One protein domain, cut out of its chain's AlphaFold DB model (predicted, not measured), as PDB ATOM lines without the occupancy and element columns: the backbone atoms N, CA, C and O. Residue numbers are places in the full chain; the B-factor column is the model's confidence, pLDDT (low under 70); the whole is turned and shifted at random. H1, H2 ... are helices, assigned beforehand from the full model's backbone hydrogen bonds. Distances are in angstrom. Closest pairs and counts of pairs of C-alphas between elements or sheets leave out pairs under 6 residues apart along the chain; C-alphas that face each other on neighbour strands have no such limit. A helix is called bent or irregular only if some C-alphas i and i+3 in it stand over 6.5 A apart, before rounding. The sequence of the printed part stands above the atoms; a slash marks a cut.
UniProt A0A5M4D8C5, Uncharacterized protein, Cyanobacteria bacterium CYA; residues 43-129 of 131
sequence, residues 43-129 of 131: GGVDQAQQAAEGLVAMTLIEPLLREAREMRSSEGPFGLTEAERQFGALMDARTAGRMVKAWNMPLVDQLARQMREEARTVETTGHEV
ATOM      1  N   GLY A  43     151.796 179.887 173.896       74.69
ATOM      2  CA  GLY A  43     152.313 181.047 174.623       74.69
ATOM      3  C   GLY A  43     153.781 181.347 174.306       74.69
ATOM      4  O   GLY A  43     154.142 182.509 174.134       74.69
ATOM      5  N   GLY A  44     154.622 180.317 174.169       75.81
ATOM      6  CA  GLY A  44     156.025 180.472 173.774       75.81
ATOM      7  C   GLY A  44     156.203 180.921 172.320       75.81
ATOM      8  O   GLY A  44     157.095 181.718 172.027       75.81
ATOM      9  N   VAL A  45     155.340 180.460 171.408       76.19
ATOM     10  CA  VAL A  45     155.353 180.888 169.998       76.19
ATOM     11  C   VAL A  45     155.052 182.379 169.876       76.19
ATOM     12  O   VAL A  45     155.818 183.098 169.232       76.19
ATOM     13  N   ASP A  46     154.001 182.853 170.542       84.38
ATOM     14  CA  ASP A  46     153.614 184.263 170.491       84.38
ATOM     15  C   ASP A  46     154.653 185.170 171.168       84.38
ATOM     16  O   ASP A  46     154.945 186.260 170.673       84.38
ATOM     17  N   GLN A  47     155.265 184.714 172.266       89.19
ATOM     18  CA  GLN A  47     156.324 185.462 172.951       89.19
ATOM     19  C   GLN A  47     157.594 185.583 172.106       89.19
ATOM     20  O   GLN A  47     158.164 186.670 172.020       89.19
ATOM     21  N   ALA A  48     158.026 184.502 171.451       92.38
ATOM     22  CA  ALA A  48     159.206 184.532 170.592       92.38
ATOM     23  C   ALA A  48     159.011 185.458 169.384       92.38
ATOM     24  O   ALA A  48     159.930 186.190 169.020       92.38
ATOM     25  N   GLN A  49     157.809 185.474 168.795       93.69
ATOM     26  CA  GLN A  49     157.487 186.402 167.711       93.69
ATOM     27  C   GLN A  49     157.541 187.857 168.197       93.69
ATOM     28  O   GLN A  49     158.202 188.685 167.579       93.69
ATOM     29  N   GLN A  50     156.913 188.165 169.336       93.81
ATOM     30  CA  GLN A  50     156.920 189.521 169.898       93.81
ATOM     31  C   GLN A  50     158.331 189.993 170.276       93.81
ATOM     32  O   GLN A  50     158.685 191.145 170.021       93.81
ATOM     33  N   ALA A  51     159.153 189.109 170.847       94.31
ATOM     34  CA  ALA A  51     160.543 189.409 171.172       94.31
ATOM     35  C   ALA A  51     161.377 189.675 169.909       94.31
ATOM     36  O   ALA A  51     162.143 190.639 169.869       94.31
ATOM     37  N   ALA A  52     161.191 188.870 168.859       96.06
ATOM     38  CA  ALA A  52     161.857 189.063 167.576       96.06
ATOM     39  C   ALA A  52     161.442 190.382 166.903       96.06
ATOM     40  O   ALA A  52     162.303 191.135 166.446       96.06
ATOM     41  N   GLU A  53     160.144 190.699 166.883       96.25
ATOM     42  CA  GLU A  53     159.632 191.972 166.364       96.25
ATOM     43  C   GLU A  53     160.236 193.166 167.106       96.25
ATOM     44  O   GLU A  53     160.701 194.117 166.474       96.25
ATOM     45  N   GLY A  54     160.256 193.102 168.442       95.50
ATOM     46  CA  GLY A  54     160.840 194.136 169.290       95.50
ATOM     47  C   GLY A  54     162.330 194.322 169.022       95.50
ATOM     48  O   GLY A  54     162.787 195.451 168.850       95.50
ATOM     49  N   LEU A  55     163.081 193.224 168.896       96.69
ATOM     50  CA  LEU A  55     164.510 193.293 168.610       96.69
ATOM     51  C   LEU A  55     164.779 193.948 167.253       96.69
ATOM     52  O   LEU A  55     165.623 194.839 167.163       96.69
ATOM     53  N   VAL A  56     164.052 193.554 166.206       96.38
ATOM     54  CA  VAL A  56     164.209 194.143 164.867       96.38
ATOM     55  C   VAL A  56     163.811 195.620 164.871       96.38
ATOM     56  O   VAL A  56     164.524 196.446 164.301       96.38
ATOM     57  N   ALA A  57     162.717 195.979 165.547       97.31
ATOM     58  CA  ALA A  57     162.288 197.368 165.669       97.31
ATOM     59  C   ALA A  57     163.385 198.237 166.304       97.31
ATOM     60  O   ALA A  57     163.791 199.234 165.706       97.31
ATOM     61  N   MET A  58     163.918 197.812 167.453       96.88
ATOM     62  CA  MET A  58     164.903 198.572 168.225       96.88
ATOM     63  C   MET A  58     166.282 198.644 167.564       96.88
ATOM     64  O   MET A  58     166.966 199.660 167.652       96.88
ATOM     65  N   THR A  59     166.724 197.563 166.919       96.38
ATOM     66  CA  THR A  59     168.106 197.465 166.412       96.38
ATOM     67  C   THR A  59     168.259 197.927 164.972       96.38
ATOM     68  O   THR A  59     169.331 198.407 164.607       96.38
ATOM     69  N   LEU A  60     167.210 197.798 164.154       95.38
ATOM     70  CA  LEU A  60     167.277 198.095 162.725       95.38
ATOM     71  C   LEU A  60     166.505 199.361 162.363       95.38
ATOM     72  O   LEU A  60     167.025 200.205 161.642       95.38
ATOM     73  N   ILE A  61     165.267 199.499 162.841       96.06
ATOM     74  CA  ILE A  61     164.358 200.540 162.348       96.06
ATOM     75  C   ILE A  61     164.473 201.834 163.157       96.06
ATOM     76  O   ILE A  61     164.597 202.907 162.570       96.06
ATOM     77  N   GLU A  62     164.473 201.755 164.490       97.00
ATOM     78  CA  GLU A  62     164.601 202.932 165.361       97.00
ATOM     79  C   GLU A  62     165.839 203.797 165.054       97.00
ATOM     80  O   GLU A  62     165.680 205.017 164.964       97.00
ATOM     81  N   PRO A  63     167.047 203.242 164.810       95.56
ATOM     82  CA  PRO A  63     168.213 204.059 164.478       95.56
ATOM     83  C   PRO A  63     168.043 204.850 163.177       95.56
ATOM     84  O   PRO A  63     168.458 206.006 163.124       95.56
ATOM     85  N   LEU A  64     167.392 204.263 162.164       95.56
ATOM     86  CA  LEU A  64     167.118 204.924 160.884       95.56
ATOM     87  C   LEU A  64     166.105 206.061 161.047       95.56
ATOM     88  O   LEU A  64     166.258 207.127 160.455       95.56
ATOM     89  N   LEU A  65     165.071 205.850 161.868       94.81
ATOM     90  CA  LEU A  65     164.086 206.887 162.182       94.81
ATOM     91  C   LEU A  65     164.718 208.038 162.968       94.81
ATOM     92  O   LEU A  65     164.453 209.208 162.674       94.81
ATOM     93  N   ARG A  66     165.604 207.713 163.913       93.12
ATOM     94  CA  ARG A  66     166.385 208.704 164.650       93.12
ATOM     95  C   ARG A  66     167.267 209.524 163.716       93.12
ATOM     96  O   ARG A  66     167.196 210.747 163.776       93.12
ATOM     97  N   GLU A  67     168.040 208.878 162.849       91.94
ATOM     98  CA  GLU A  67     168.904 209.566 161.886       91.94
ATOM     99  C   GLU A  67     168.082 210.461 160.952       91.94
ATOM    100  O   GLU A  67     168.384 211.641 160.797       91.94
ATOM    101  N   ALA A  68     166.968 209.957 160.415       90.12
ATOM    102  CA  ALA A  68     166.071 210.741 159.568       90.12
ATOM    103  C   ALA A  68     165.505 211.980 160.287       90.12
ATOM    104  O   ALA A  68     165.331 213.037 159.671       90.12
ATOM    105  N   ARG A  69     165.223 211.876 161.592       87.81
ATOM    106  CA  ARG A  69     164.830 213.026 162.412       87.81
ATOM    107  C   ARG A  69     166.000 213.985 162.611       87.81
ATOM    108  O   ARG A  69     165.822 215.183 162.424       87.81
ATOM    109  N   GLU A  70     167.174 213.494 162.979       85.56
ATOM    110  CA  GLU A  70     168.358 214.327 163.214       85.56
ATOM    111  C   GLU A  70     168.773 215.087 161.946       85.56
ATOM    112  O   GLU A  70     169.060 216.280 162.011       85.56
ATOM    113  N   MET A  71     168.663 214.463 160.770       83.25
ATOM    114  CA  MET A  71     168.875 215.116 159.473       83.25
ATOM    115  C   MET A  71     167.866 216.237 159.178       83.25
ATOM    116  O   MET A  71     168.190 217.187 158.467       83.25
ATOM    117  N   ARG A  72     166.642 216.157 159.718       73.38
ATOM    118  CA  ARG A  72     165.619 217.213 159.593       73.38
ATOM    119  C   ARG A  72     165.924 218.431 160.473       73.38
ATOM    120  O   ARG A  72     165.276 219.463 160.312       73.38
ATOM    121  N   SER A  73     166.917 218.353 161.360       66.56
ATOM    122  CA  SER A  73     167.372 219.466 162.196       66.56
ATOM    123  C   SER A  73     168.112 220.547 161.387       66.56
ATOM    124  O   SER A  73     169.260 220.870 161.673       66.56
ATOM    125  N   SER A  74     167.476 221.138 160.372       61.44
ATOM    126  CA  SER A  74     167.939 222.413 159.825       61.44
ATOM    127  C   SER A  74     167.539 223.524 160.794       61.44
ATOM    128  O   SER A  74     166.376 223.568 161.207       61.44
ATOM    129  N   GLU A  75     168.468 224.418 161.130       63.31
ATOM    130  CA  GLU A  75     168.306 225.592 162.009       63.31
ATOM    131  C   GLU A  75     167.368 226.677 161.422       63.31
ATOM    132  O   GLU A  75     167.696 227.858 161.352       63.31
ATOM    133  N   GLY A  76     166.190 226.281 160.942       69.56
ATOM    134  CA  GLY A  76     165.154 227.161 160.412       69.56
ATOM    135  C   GLY A  76     163.928 227.235 161.330       69.56
ATOM    136  O   GLY A  76     163.806 226.453 162.273       69.56
ATOM    137  N   PRO A  77     162.952 228.110 161.027       74.44
ATOM    138  CA  PRO A  77     161.711 228.263 161.804       74.44
ATOM    139  C   PRO A  77     160.823 227.000 161.860       74.44
ATOM    140  O   PRO A  77     159.825 226.992 162.575       74.44
ATOM    141  N   PHE A  78     161.188 225.936 161.131       74.50
ATOM    142  CA  PHE A  78     160.540 224.617 161.118       74.50
ATOM    143  C   PHE A  78     161.515 223.472 161.461       74.50
ATOM    144  O   PHE A  78     161.315 222.338 161.026       74.50
ATOM    145  N   GLY A  79     162.602 223.772 162.180       73.50
ATOM    146  CA  GLY A  79     163.501 222.758 162.734       73.50
ATOM    147  C   GLY A  79     162.834 221.937 163.840       73.50
ATOM    148  O   GLY A  79     161.672 222.167 164.184       73.50
ATOM    149  N   LEU A  80     163.574 220.989 164.421       78.56
ATOM    150  CA  LEU A  80     163.043 220.150 165.498       78.56
ATOM    151  C   LEU A  80     162.451 221.000 166.626       78.56
ATOM    152  O   LEU A  80     163.130 221.853 167.212       78.56
ATOM    153  N   THR A  81     161.203 220.714 166.980       83.94
ATOM    154  CA  THR A  81     160.555 221.349 168.132       83.94
ATOM    155  C   THR A  81     161.044 220.732 169.446       83.94
ATOM    156  O   THR A  81     161.571 219.619 169.481       83.94
ATOM    157  N   GLU A  82     160.858 221.440 170.563       83.00
ATOM    158  CA  GLU A  82     161.196 220.910 171.895       83.00
ATOM    159  C   GLU A  82     160.407 219.632 172.222       83.00
ATOM    160  O   GLU A  82     160.955 218.678 172.767       83.00
ATOM    161  N   ALA A  83     159.143 219.570 171.795       84.25
ATOM    162  CA  ALA A  83     158.325 218.371 171.928       84.25
ATOM    163  C   ALA A  83     158.901 217.195 171.120       84.25
ATOM    164  O   ALA A  83     158.994 216.084 171.629       84.25
ATOM    165  N   GLU A  84     159.342 217.416 169.880       84.19
ATOM    166  CA  GLU A  84     159.951 216.354 169.068       84.19
ATOM    167  C   GLU A  84     161.285 215.862 169.634       84.19
ATOM    168  O   GLU A  84     161.595 214.680 169.500       84.19
ATOM    169  N   ARG A  85     162.058 216.721 170.309       83.94
ATOM    170  CA  ARG A  85     163.266 216.287 171.028       83.94
ATOM    171  C   ARG A  85     162.936 215.363 172.197       83.94
ATOM    172  O   ARG A  85     163.598 214.345 172.371       83.94
ATOM    173  N   GLN A  86     161.905 215.693 172.971       87.50
ATOM    174  CA  GLN A  86     161.522 214.932 174.164       87.50
ATOM    175  C   GLN A  86     160.763 213.642 173.827       87.50
ATOM    176  O   GLN A  86     160.992 212.600 174.439       87.50
ATOM    177  N   PHE A  87     159.873 213.688 172.833       91.88
ATOM    178  CA  PHE A  87     159.001 212.570 172.465       91.88
ATOM    179  C   PHE A  87     159.478 211.792 171.234       91.88
ATOM    180  O   PHE A  87     158.885 210.764 170.906       91.88
ATOM    181  N   GLY A  88     160.546 212.232 170.562       90.81
ATOM    182  CA  GLY A  88     161.038 211.629 169.322       90.81
ATOM    183  C   GLY A  88     161.333 210.137 169.454       90.81
ATOM    184  O   GLY A  88     160.840 209.349 168.656       90.81
ATOM    185  N   ALA A  89     162.032 209.730 170.517       92.06
ATOM    186  CA  ALA A  89     162.336 208.319 170.767       92.06
ATOM    187  C   ALA A  89     161.069 207.458 170.955       92.06
ATOM    188  O   ALA A  89     160.986 206.344 170.445       92.06
ATOM    189  N   LEU A  90     160.044 207.988 171.631       94.44
ATOM    190  CA  LEU A  90     158.766 207.287 171.813       94.44
ATOM    191  C   LEU A  90     157.993 207.164 170.493       94.44
ATOM    192  O   LEU A  90     157.357 206.139 170.229       94.44
ATOM    193  N   MET A  91     158.044 208.204 169.657       93.19
ATOM    194  CA  MET A  91     157.435 208.186 168.328       93.19
ATOM    195  C   MET A  91     158.150 207.210 167.394       93.19
ATOM    196  O   MET A  91     157.471 206.500 166.643       93.19
ATOM    197  N   ASP A  92     159.477 207.121 167.476       94.88
ATOM    198  CA  ASP A  92     160.270 206.155 166.719       94.88
ATOM    199  C   ASP A  92     159.927 204.737 167.124       94.88
ATOM    200  O   ASP A  92     159.541 203.964 166.258       94.88
ATOM    201  N   ALA A  93     159.952 204.413 168.419       94.94
ATOM    202  CA  ALA A  93     159.648 203.068 168.902       94.94
ATOM    203  C   ALA A  93     158.251 202.600 168.458       94.94
ATOM    204  O   ALA A  93     158.063 201.500 167.929       94.94
ATOM    205  N   ARG A  94     157.246 203.480 168.570       95.75
ATOM    206  CA  ARG A  94     155.883 203.188 168.094       95.75
ATOM    207  C   ARG A  94     155.820 203.015 166.575       95.75
ATOM    208  O   ARG A  94     155.000 202.245 166.069       95.75
ATOM    209  N   THR A  95     156.596 203.789 165.828       96.00
ATOM    210  CA  THR A  95     156.594 203.745 164.361       96.00
ATOM    211  C   THR A  95     157.355 202.528 163.853       96.00
ATOM    212  O   THR A  95     156.817 201.806 163.019       96.00
ATOM    213  N   ALA A  96     158.512 202.228 164.434       96.50
ATOM    214  CA  ALA A  96     159.304 201.035 164.191       96.50
ATOM    215  C   ALA A  96     158.488 199.763 164.437       96.50
ATOM    216  O   ALA A  96     158.363 198.937 163.536       96.50
ATOM    217  N   GLY A  97     157.820 199.651 165.591       94.00
ATOM    218  CA  GLY A  97     156.957 198.503 165.881       94.00
ATOM    219  C   GLY A  97     155.813 198.335 164.873       94.00
ATOM    220  O   GLY A  97     155.463 197.216 164.502       94.00
ATOM    221  N   ARG A  98     155.247 199.439 164.365       95.44
ATOM    222  CA  ARG A  98     154.235 199.384 163.296       95.44
ATOM    223  C   ARG A  98     154.827 198.977 161.949       95.44
ATOM    224  O   ARG A  98     154.187 198.208 161.244       95.44
ATOM    225  N   MET A  99     156.013 199.470 161.595       95.56
ATOM    226  CA  MET A  99     156.695 199.122 160.344       95.56
ATOM    227  C   MET A  99     157.041 197.638 160.295       95.56
ATOM    228  O   MET A  99     156.700 196.977 159.320       95.56
ATOM    229  N   VAL A 100     157.628 197.098 161.366       95.44
ATOM    230  CA  VAL A 100     157.981 195.673 161.454       95.44
ATOM    231  C   VAL A 100     156.746 194.788 161.260       95.44
ATOM    232  O   VAL A 100     156.775 193.867 160.445       95.44
ATOM    233  N   LYS A 101     155.630 195.123 161.923       92.94
ATOM    234  CA  LYS A 101     154.353 194.405 161.770       92.94
ATOM    235  C   LYS A 101     153.741 194.550 160.379       92.94
ATOM    236  O   LYS A 101     153.226 193.584 159.831       92.94
ATOM    237  N   ALA A 102     153.780 195.750 159.803       94.50
ATOM    238  CA  ALA A 102     153.184 196.019 158.497       94.50
ATOM    239  C   ALA A 102     153.964 195.371 157.345       94.50
ATOM    240  O   ALA A 102     153.366 194.971 156.350       94.50
ATOM    241  N   TRP A 103     155.288 195.281 157.464       93.25
ATOM    242  CA  TRP A 103     156.152 194.741 156.413       93.25
ATOM    243  C   TRP A 103     156.289 193.223 156.444       93.25
ATOM    244  O   TRP A 103     156.815 192.670 155.482       93.25
ATOM    245  N   ASN A 104     155.809 192.558 157.503       88.50
ATOM    246  CA  ASN A 104     155.850 191.102 157.655       88.50
ATOM    247  C   ASN A 104     157.225 190.523 157.274       88.50
ATOM    248  O   ASN A 104     157.365 189.720 156.349       88.50
ATOM    249  N   MET A 105     158.267 191.051 157.917       92.00
ATOM    250  CA  MET A 105     159.649 190.824 157.506       92.00
ATOM    251  C   MET A 105     160.045 189.351 157.716       92.00
ATOM    252  O   MET A 105     160.028 188.896 158.860       92.00
ATOM    253  N   PRO A 106     160.533 188.625 156.687       94.50
ATOM    254  CA  PRO A 106     160.966 187.227 156.837       94.50
ATOM    255  C   PRO A 106     162.069 187.022 157.888       94.50
ATOM    256  O   PRO A 106     162.215 185.938 158.455       94.50
ATOM    257  N   LEU A 107     162.843 188.078 158.153       94.44
ATOM    258  CA  LEU A 107     163.862 188.113 159.198       94.44
ATOM    259  C   LEU A 107     163.266 187.904 160.597       94.44
ATOM    260  O   LEU A 107     163.868 187.201 161.403       94.44
ATOM    261  N   VAL A 108     162.089 188.475 160.874       96.06
ATOM    262  CA  VAL A 108     161.398 188.304 162.162       96.06
ATOM    263  C   VAL A 108     161.032 186.839 162.350       96.06
ATOM    264  O   VAL A 108     161.345 186.266 163.387       96.06
ATOM    265  N   ASP A 109     160.470 186.201 161.324       94.62
ATOM    266  CA  ASP A 109     160.085 184.791 161.407       94.62
ATOM    267  C   ASP A 109     161.299 183.878 161.600       94.62
ATOM    268  O   ASP A 109     161.234 182.882 162.323       94.62
ATOM    269  N   GLN A 110     162.421 184.194 160.945       95.50
ATOM    270  CA  GLN A 110     163.670 183.462 161.133       95.50
ATOM    271  C   GLN A 110     164.204 183.621 162.556       95.50
ATOM    272  O   GLN A 110     164.556 182.621 163.182       95.50
ATOM    273  N   LEU A 111     164.213 184.846 163.077       95.38
ATOM    274  CA  LEU A 111     164.670 185.135 164.428       95.38
ATOM    275  C   LEU A 111     163.763 184.485 165.481       95.38
ATOM    276  O   LEU A 111     164.254 183.839 166.399       95.38
ATOM    277  N   ALA A 112     162.444 184.551 165.307       95.12
ATOM    278  CA  ALA A 112     161.481 183.907 166.192       95.12
ATOM    279  C   ALA A 112     161.603 182.376 166.172       95.12
ATOM    280  O   ALA A 112     161.368 181.715 167.185       95.12
ATOM    281  N   ARG A 113     161.959 181.770 165.028       94.06
ATOM    282  CA  ARG A 113     162.300 180.337 164.965       94.06
ATOM    283  C   ARG A 113     163.577 180.034 165.743       94.06
ATOM    284  O   ARG A 113     163.585 179.068 166.498       94.06
ATOM    285  N   GLN A 114     164.615 180.853 165.588       94.62
ATOM    286  CA  GLN A 114     165.878 180.675 166.306       94.62
ATOM    287  C   GLN A 114     165.691 180.811 167.823       94.62
ATOM    288  O   GLN A 114     166.101 179.923 168.561       94.62
ATOM    289  N   MET A 115     164.985 181.849 168.282       93.19
ATOM    290  CA  MET A 115     164.675 182.060 169.701       93.19
ATOM    291  C   MET A 115     163.919 180.875 170.315       93.19
ATOM    292  O   MET A 115     164.171 180.503 171.458       93.19
ATOM    293  N   ARG A 116     163.016 180.239 169.558       91.75
ATOM    294  CA  ARG A 116     162.313 179.025 170.007       91.75
ATOM    295  C   ARG A 116     163.225 177.811 170.120       91.75
ATOM    296  O   ARG A 116     163.019 176.989 171.009       91.75
ATOM    297  N   GLU A 117     164.186 177.671 169.214       90.44
ATOM    298  CA  GLU A 117     165.160 176.582 169.282       90.44
ATOM    299  C   GLU A 117     166.074 176.758 170.498       90.44
ATOM    300  O   GLU A 117     166.247 175.825 171.274       90.44
ATOM    301  N   GLU A 118     166.566 177.977 170.719       88.06
ATOM    302  CA  GLU A 118     167.384 178.324 171.884       88.06
ATOM    303  C   GLU A 118     166.619 178.136 173.204       88.06
ATOM    304  O   GLU A 118     167.154 177.573 174.155       88.06
ATOM    305  N   ALA A 119     165.340 178.514 173.268       85.56
ATOM    306  CA  ALA A 119     164.522 178.259 174.454       85.56
ATOM    307  C   ALA A 119     164.395 176.752 174.764       85.56
ATOM    308  O   ALA A 119     164.490 176.344 175.922       85.56
ATOM    309  N   ARG A 120     164.251 175.906 173.732       83.25
ATOM    310  CA  ARG A 120     164.143 174.446 173.893       83.25
ATOM    311  C   ARG A 120     165.456 173.806 174.354       83.25
ATOM    312  O   ARG A 120     165.443 172.877 175.169       83.25
ATOM    313  N   THR A 121     166.597 174.268 173.841       84.88
ATOM    314  CA  THR A 121     167.907 173.738 174.254       84.88
ATOM    315  C   THR A 121     168.217 174.090 175.709       84.88
ATOM    316  O   THR A 121     168.748 173.250 176.442       84.88
ATOM    317  N   VAL A 122     167.814 175.283 176.163       79.75
ATOM    318  CA  VAL A 122     167.934 175.703 177.568       79.75
ATOM    319  C   VAL A 122     167.095 174.815 178.494       79.75
ATOM    320  O   VAL A 122     167.605 174.368 179.521       79.75
ATOM    321  N   GLU A 123     165.856 174.477 178.123       76.06
ATOM    322  CA  GLU A 123     165.013 173.556 178.908       76.06
ATOM    323  C   GLU A 123     165.621 172.149 179.030       76.06
ATOM    324  O   GLU A 123     165.579 171.544 180.101       76.06
ATOM    325  N   THR A 124     166.230 171.642 177.955       71.94
ATOM    326  CA  THR A 124     166.820 170.291 177.936       71.94
ATOM    327  C   THR A 124     168.066 170.214 178.821       71.94
ATOM    328  O   THR A 124     168.228 169.273 179.594       71.94
ATOM    329  N   THR A 125     168.917 171.243 178.774       69.88
ATOM    330  CA  THR A 125     170.162 171.296 179.559       69.88
ATOM    331  C   THR A 125     169.888 171.529 181.050       69.88
ATOM    332  O   THR A 125     170.598 171.006 181.906       69.88
ATOM    333  N   GLY A 126     168.826 172.267 181.394       61.62
ATOM    334  CA  GLY A 126     168.418 172.483 182.786       61.62
ATOM    335  C   GLY A 126     167.960 171.210 183.509       61.62
ATOM    336  O   GLY A 126     168.040 171.145 184.736       61.62
ATOM    337  N   HIS A 127     167.518 170.187 182.771       57.56
ATOM    338  CA  HIS A 127     167.043 168.927 183.347       57.56
ATOM    339  C   HIS A 127     168.184 167.973 183.748       57.56
ATOM    340  O   HIS A 127     168.011 167.175 184.665       57.56
ATOM    341  N   GLU A 128     169.364 168.080 183.128       58.03
ATOM    342  CA  GLU A 128     170.513 167.198 183.407       58.03
ATOM    343  C   GLU A 128     171.357 167.637 184.617       58.03
ATOM    344  O   GLU A 128     172.121 166.843 185.156       58.03
ATOM    345  N   VAL A 129     171.210 168.881 185.091       59.81
ATOM    346  CA  VAL A 129     172.055 169.447 186.166       59.81
ATOM    347  C   VAL A 129     171.453 169.259 187.574       59.81
ATOM    348  O   VAL A 129     172.105 169.565 188.567       59.81
TER     349      VAL A 129
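AT A GLANCE: This is residues 43 to 129 of the 131 residues of an uncharacterized protein of Cyanobacteria bacterium CYA (UniProt A0A5M4D8C5). A long bent helix, H1, is crossed by two others: H2 folds back across its bend, and H3 crosses arm H1a, its residues 120 to 128 sticking out and lengthening the whole. The printed part has 87 residues with three named helices, H1, H2, H3, and is all helix. It is only just loose, close to extended, with radius of gyration of the C-alphas 18.0 A, spanning 65 by 27 by 19 A.

IN THESE COORDINATES: Find C-alpha 43 at (152.313, 181.047, 174.623), where H1, residues 43 to 71, begins. By its hydrogen bonds it was assigned as one helix, but it is bent: C-alphas 59 and 62 are 6.6 A apart. Its arms are H1a, residues 43 to 59, 24.2 A, and H1b, residues 62 to 71, 14.2 A. H2, residues 82 to 103, 30.8 A, is irregular, C-alphas 86 and 89 being 7.5 A apart, with a kink of 52 degrees near residue 89. H3, residues 106 to 128, 34.6 A, ends at C-alpha 128, (170.513, 167.198, 183.407).

HOW THE PARTS SIT: H1a touches H3, which touches it with residues 108 to 116 alone, at a steep tilt of 55 degrees, opposite ways; the closest C-alphas, those of Gln 49 and Ala 112, are 4.9 A apart. H1a, with residues 53 to 58 alone, touches H2, closest C-alphas Ala 57 and Ala 96, 5.0 A. H1b and H2 form a hairpin, closest C-alphas Glu 62 and Asp 92, 5.6 A. H2 and H3 are only just apart, 8.2 A. Every O i to N i+4 pair is within hydrogen-bond range in H1a and H1b, 16 of 18 in H2, 17 of 19 in H3.

THE WHOLE: The C-alphas farthest apart, Pro 77 and Glu 128, are 65.4 A apart. The printed part has no cut and no long link. Look for pLDDT under 70 at residues 73 to 76 and 125 to 129.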